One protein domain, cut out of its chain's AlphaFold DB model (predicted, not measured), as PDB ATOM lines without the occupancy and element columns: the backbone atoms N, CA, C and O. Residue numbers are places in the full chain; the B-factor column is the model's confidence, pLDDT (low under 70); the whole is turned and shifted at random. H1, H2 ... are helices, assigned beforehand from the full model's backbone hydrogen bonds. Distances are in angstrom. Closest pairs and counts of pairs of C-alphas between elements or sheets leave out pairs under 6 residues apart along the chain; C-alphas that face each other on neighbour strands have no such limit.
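Overview. This is residues 76 to 83 and 123 to 159 of the 159 residues of an uncharacterized protein of bioreactor metagenome (UniProt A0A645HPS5). One long helix, H2, runs out of a small head like a handle, and its far part, with the last two residues, sticks out free as residues 146 to 159. The head holds the short helix H1, the first turns of H2, the loop between the two helices, and residues 80 to 81 paired antiparallel with residues 124 to 125. The printed part has 45 residues with two named helices, H1 then H2, and no named strand; the class is all helix. The whole is loose, with a radius of gyration of the C-alphas of 12.2 A, and spans 36 by 24 by 14 A.

Along the chain. The printed part begins at Asp 76, whose C-alpha is at (-15.146, -14.330, 53.985). After the cut, H1 holds residues 126 to 131, starting from C-alpha 126 at (-8.000, -7.802, 50.455). H2 holds residues 139 to 157 and measures 27.5 A from first to last C-alpha, ending with C-alpha 157 at (7.397, -15.047, 28.597).

Arrangement. H1 and H2 are close but not clearly touching; their closest C-alphas, those of Cys 128 and Tyr 141, are 6.4 A apart. They run opposite ways at a steep tilt of 68 degrees, only just short of about perpendicular. In H1 and H2 every O i to N i+4 pair is within hydrogen-bond range.

Size, cuts and confidence. The C-alphas farthest apart, those of Gln 77 and Gln 159, are 36.6 A from each other. Without residues 146 to 159, the body spans 24 by 16 by 13 A. Residues 84 to 122 are not printed, and C-alphas 83 and 123 are 4.0 A apart across the cut. The link from H1 to H2 is short, with 7 residues. The mean pLDDT of the printed part is 88.2; residues 155 to 159 are under 70.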
ATOM      1  N   ASP A  76     -14.406 -15.387  53.288       93.88
ATOM      2  CA  ASP A  76     -15.146 -14.330  53.985       93.88
ATOM      3  C   ASP A  76     -14.288 -13.650  55.058       93.88
ATOM      4  O   ASP A  76     -14.236 -12.425  55.147       93.88
ATOM      5  N   GLN A  77     -13.540 -14.429  55.847       93.19
ATOM      6  CA  GLN A  77     -12.635 -13.894  56.870       93.19
ATOM      7  C   GLN A  77     -11.443 -13.131  56.284       93.19
ATOM      8  O   GLN A  77     -10.853 -12.317  57.000       93.19
ATOM      9  N   ARG A  78     -11.075 -13.400  55.024       95.56
ATOM     10  CA  ARG A  78     -10.053 -12.674  54.250       95.56
ATOM     11  C   ARG A  78     -10.606 -11.469  53.487       95.56
ATOM     12  O   ARG A  78      -9.820 -10.751  52.865       95.56
ATOM     13  N   TRP A  79     -11.919 -11.243  53.537       95.88
ATOM     14  CA  TRP A  79     -12.606 -10.244  52.714       95.88
ATOM     15  C   TRP A  79     -12.258 -10.410  51.238       95.88
ATOM     16  O   TRP A  79     -11.891  -9.459  50.542       95.88
ATOM     17  N   GLU A  80     -12.279 -11.663  50.797       95.31
ATOM     18  CA  GLU A  80     -11.892 -12.020  49.448       95.31
ATOM     19  C   GLU A  80     -12.895 -11.436  48.457       95.31
ATOM     20  O   GLU A  80     -14.100 -11.655  48.556       95.31
ATOM     21  N   ARG A  81     -12.396 -10.625  47.523       92.31
ATOM     22  CA  ARG A  81     -13.215 -10.150  46.411       92.31
ATOM     23  C   ARG A  81     -13.426 -11.301  45.450       92.31
ATOM     24  O   ARG A  81     -12.449 -11.949  45.085       92.31
ATOM     25  N   ASP A  82     -14.664 -11.470  45.004       89.00
ATOM     26  CA  ASP A  82     -15.006 -12.501  44.036       89.00
ATOM     27  C   ASP A  82     -14.172 -12.376  42.762       89.00
ATOM     28  O   ASP A  82     -14.008 -11.292  42.184       89.00
ATOM     29  N   GLU A  83     -13.694 -13.528  42.307       92.31
ATOM     30  CA  GLU A  83     -13.158 -13.692  40.971       92.31
ATOM     31  C   GLU A  83     -14.221 -13.326  39.930       92.31
ATOM     32  O   GLU A  83     -15.402 -13.667  40.050       92.31
ATOM     33  N   GLY A 123      -9.714 -13.622  42.179       89.62
ATOM     34  CA  GLY A 123     -10.082 -13.227  43.529       89.62
ATOM     35  C   GLY A 123      -8.902 -12.595  44.268       89.62
ATOM     36  O   GLY A 123      -7.741 -12.973  44.077       89.62
ATOM     37  N   VAL A 124      -9.194 -11.584  45.086       94.25
ATOM     38  CA  VAL A 124      -8.168 -10.831  45.823       94.25
ATOM     39  C   VAL A 124      -8.483 -10.888  47.316       94.25
ATOM     40  O   VAL A 124      -9.506 -10.329  47.721       94.25
ATOM     41  N   PRO A 125      -7.629 -11.512  48.153       96.12
ATOM     42  CA  PRO A 125      -7.800 -11.555  49.600       96.12
ATOM     43  C   PRO A 125      -7.394 -10.206  50.211       96.12
ATOM     44  O   PRO A 125      -6.299 -10.050  50.752       96.12
ATOM     45  N   VAL A 126      -8.277  -9.210  50.108       96.56
ATOM     46  CA  VAL A 126      -8.000  -7.802  50.455       96.56
ATOM     47  C   VAL A 126      -7.456  -7.653  51.872       96.56
ATOM     48  O   VAL A 126      -6.507  -6.904  52.097       96.56
ATOM     49  N   LYS A 127      -8.004  -8.399  52.840       96.69
ATOM     50  CA  LYS A 127      -7.509  -8.352  54.219       96.69
ATOM     51  C   LYS A 127      -6.042  -8.752  54.304       96.69
ATOM     52  O   LYS A 127      -5.295  -8.115  55.034       96.69
ATOM     53  N   CYS A 128      -5.637  -9.802  53.593       96.31
ATOM     54  CA  CYS A 128      -4.268 -10.302  53.640       96.31
ATOM     55  C   CYS A 128      -3.268  -9.284  53.080       96.31
ATOM     56  O   CYS A 128      -2.179  -9.178  53.627       96.31
ATOM     57  N   ILE A 129      -3.656  -8.539  52.042       95.38
ATOM     58  CA  ILE A 129      -2.784  -7.580  51.350       95.38
ATOM     59  C   ILE A 129      -2.665  -6.267  52.132       95.38
ATOM     60  O   ILE A 129      -1.560  -5.783  52.352       95.38
ATOM     61  N   ASP A 130      -3.791  -5.708  52.575       96.00
ATOM     62  CA  ASP A 130      -3.828  -4.315  53.040       96.00
ATOM     63  C   ASP A 130      -3.957  -4.171  54.567       96.00
ATOM     64  O   ASP A 130      -3.661  -3.109  55.117       96.00
ATOM     65  N   TYR A 131      -4.436  -5.206  55.272       96.44
ATOM     66  CA  TYR A 131      -4.928  -5.055  56.653       96.44
ATOM     67  C   TYR A 131      -4.395  -6.087  57.657       96.44
ATOM     68  O   TYR A 131      -4.533  -5.894  58.867       96.44
ATOM     69  N   CYS A 132      -3.825  -7.205  57.207       95.88
ATOM     70  CA  CYS A 132      -3.420  -8.294  58.088       95.88
ATOM     71  C   CYS A 132      -2.034  -8.037  58.687       95.88
ATOM     72  O   CYS A 132      -1.017  -8.188  58.017       95.88
ATOM     73  N   ALA A 133      -1.984  -7.754  59.990       95.12
ATOM     74  CA  ALA A 133      -0.730  -7.545  60.719       95.12
ATOM     75  C   ALA A 133       0.192  -8.783  60.772       95.12
ATOM     76  O   ALA A 133       1.362  -8.667  61.123       95.12
ATOM     77  N   CYS A 134      -0.322  -9.971  60.443       92.19
ATOM     78  CA  CYS A 134       0.427 -11.229  60.470       92.19
ATOM     79  C   CYS A 134       0.844 -11.720  59.074       92.19
ATOM     80  O   CYS A 134       1.416 -12.803  58.972       92.19
ATOM     81  N   ALA A 135       0.567 -10.960  58.005       94.62
ATOM     82  CA  ALA A 135       0.775 -11.393  56.619       94.62
ATOM     83  C   ALA A 135       2.200 -11.913  56.359       94.62
ATOM     84  O   ALA A 135       2.364 -13.000  55.817       94.62
ATOM     85  N   GLU A 136       3.228 -11.211  56.844       92.38
ATOM     86  CA  GLU A 136       4.643 -11.582  56.664       92.38
ATOM     87  C   GLU A 136       5.013 -12.957  57.238       92.38
ATOM     88  O   GLU A 136       5.984 -13.582  56.807       92.38
ATOM     89  N   LYS A 137       4.259 -13.441  58.227       92.56
ATOM     90  CA  LYS A 137       4.481 -14.748  58.859       92.56
ATOM     91  C   LYS A 137       3.530 -15.811  58.316       92.56
ATOM     92  O   LYS A 137       3.920 -16.972  58.279       92.56
ATOM     93  N   CYS A 138       2.374 -15.388  57.812       94.88
ATOM     94  CA  CYS A 138       1.297 -16.249  57.354       94.88
ATOM     95  C   CYS A 138       1.678 -17.086  56.122       94.88
ATOM     96  O   CYS A 138       2.051 -16.552  55.073       94.88
ATOM     97  N   SER A 139       1.507 -18.401  56.227       95.12
ATOM     98  CA  SER A 139       1.741 -19.374  55.153       95.12
ATOM     99  C   SER A 139       0.857 -19.113  53.924       95.12
ATOM    100  O   SER A 139       1.354 -19.050  52.799       95.12
ATOM    101  N   PHE A 140      -0.442 -18.868  54.130       95.38
ATOM    102  CA  PHE A 140      -1.383 -18.554  53.049       95.38
ATOM    103  C   PHE A 140      -0.959 -17.319  52.249       95.38
ATOM    104  O   PHE A 140      -0.969 -17.350  51.020       95.38
ATOM    105  N   TYR A 141      -0.578 -16.234  52.931       95.94
ATOM    106  CA  TYR A 141      -0.185 -14.996  52.258       95.94
ATOM    107  C   TYR A 141       1.082 -15.184  51.421       95.94
ATOM    108  O   TYR A 141       1.114 -14.768  50.266       95.94
ATOM    109  N   LYS A 142       2.096 -15.868  51.965       94.88
ATOM    110  CA  LYS A 142       3.331 -16.177  51.229       94.88
ATOM    111  C   LYS A 142       3.047 -16.978  49.962       94.88
ATOM    112  O   LYS A 142       3.533 -16.620  48.894       94.88
ATOM    113  N   ASN A 143       2.207 -18.008  50.067       94.31
ATOM    114  CA  ASN A 143       1.810 -18.821  48.918       94.31
ATOM    115  C   ASN A 143       1.021 -18.005  47.885       94.31
ATOM    116  O   ASN A 143       1.243 -18.146  46.684       94.31
ATOM    117  N   TYR A 144       0.127 -17.122  48.340       93.75
ATOM    118  CA  TYR A 144      -0.607 -16.219  47.458       93.75
ATOM    119  C   TYR A 144       0.343 -15.287  46.694       93.75
ATOM    120  O   TYR A 144       0.245 -15.201  45.472       93.75
ATOM    121  N   MET A 145       1.302 -14.656  47.375       94.38
ATOM    122  CA  MET A 145       2.278 -13.769  46.734       94.38
ATOM    123  C   MET A 145       3.169 -14.511  45.735       94.38
ATOM    124  O   MET A 145       3.288 -14.064  44.598       94.38
ATOM    125  N   ALA A 146       3.682 -15.691  46.097       93.69
ATOM    126  CA  ALA A 146       4.450 -16.532  45.178       93.69
ATOM    127  C   ALA A 146       3.633 -16.919  43.927       93.69
ATOM    128  O   ALA A 146       4.154 -16.929  42.814       93.69
ATOM    129  N   SER A 147       2.327 -17.179  44.082       90.00
ATOM    130  CA  SER A 147       1.443 -17.464  42.943       90.00
ATOM    131  C   SER A 147       1.235 -16.250  42.026       90.00
ATOM    132  O   SER A 147       1.062 -16.412  40.819       90.00
ATOM    133  N   LEU A 148       1.244 -15.030  42.578       88.62
ATOM    134  CA  LEU A 148       1.163 -13.801  41.787       88.62
ATOM    135  C   LEU A 148       2.457 -13.546  41.010       88.62
ATOM    136  O   LEU A 148       2.384 -13.165  39.842       88.62
ATOM    137  N   GLU A 149       3.609 -13.783  41.636       88.69
ATOM    138  CA  GLU A 149       4.926 -13.656  41.003       88.69
ATOM    139  C   GLU A 149       5.053 -14.620  39.818       88.69
ATOM    140  O   GLU A 149       5.285 -14.167  38.696       88.69
ATOM    141  N   ALA A 150       4.749 -15.907  40.013       85.81
ATOM    142  CA  ALA A 150       4.794 -16.910  38.946       85.81
ATOM    143  C   ALA A 150       3.908 -16.539  37.738       85.81
ATOM    144  O   ALA A 150       4.342 -16.598  36.589       85.81
ATOM    145  N   ARG A 151       2.681 -16.062  37.984       80.44
ATOM    146  CA  ARG A 151       1.766 -15.617  36.915       80.44
ATOM    147  C   ARG A 151       2.272 -14.384  36.167       80.44
ATOM    148  O   ARG A 151       1.967 -14.203  34.987       80.44
ATOM    149  N   SER A 152       3.001 -13.504  36.851       76.69
ATOM    150  CA  SER A 152       3.600 -12.332  36.213       76.69
ATOM    151  C   SER A 152       4.745 -12.725  35.275       76.69
ATOM    152  O   SER A 152       4.840 -12.173  34.181       76.69
ATOM    153  N   GLU A 153       5.537 -13.734  35.649       77.50
ATOM    154  CA  GLU A 153       6.620 -14.281  34.826       77.50
ATOM    155  C   GLU A 153       6.087 -15.002  33.581       77.50
ATOM    156  O   GLU A 153       6.592 -14.777  32.481       77.50
ATOM    157  N   GLU A 154       5.016 -15.791  33.716       72.19
ATOM    158  CA  GLU A 154       4.327 -16.429  32.582       72.19
ATOM    159  C   GLU A 154       3.824 -15.390  31.569       72.19
ATOM    160  O   GLU A 154       4.036 -15.532  30.367       72.19
ATOM    161  N   THR A 155       3.238 -14.290  32.053       65.81
ATOM    162  CA  THR A 155       2.721 -13.217  31.187       65.81
ATOM    163  C   THR A 155       3.838 -12.492  30.423       65.81
ATOM    164  O   THR A 155       3.600 -11.992  29.325       65.81
ATOM    165  N   ILE A 156       5.051 -12.417  30.987       64.44
ATOM    166  CA  ILE A 156       6.226 -11.817  30.334       64.44
ATOM    167  C   ILE A 156       6.800 -12.754  29.266       64.44
ATOM    168  O   ILE A 156       7.251 -12.280  28.230       64.44
ATOM    169  N   ASN A 157       6.790 -14.067  29.501       58.62
ATOM    170  CA  ASN A 157       7.397 -15.047  28.597       58.62
ATOM    171  C   ASN A 157       6.503 -15.421  27.391       58.62
ATOM    172  O   ASN A 157       6.962 -16.087  26.466       58.62
ATOM    173  N   GLU A 158       5.231 -15.008  27.399       53.75
ATOM    174  CA  GLU A 158       4.276 -15.167  26.289       53.75
ATOM    175  C   GLU A 158       4.155 -13.919  25.382       53.75
ATOM    176  O   GLU A 158       3.368 -13.933  24.429       53.75
ATOM    177  N   GLN A 159       4.916 -12.849  25.653       46.78
ATOM    178  CA  GLN A 159       4.976 -11.607  24.856       46.78
ATOM    179  C   GLN A 159       6.279 -11.494  24.061       46.78
ATOM    180  O   GLN A 159       6.204 -10.988  22.917       46.78
TER     181      GLN A 159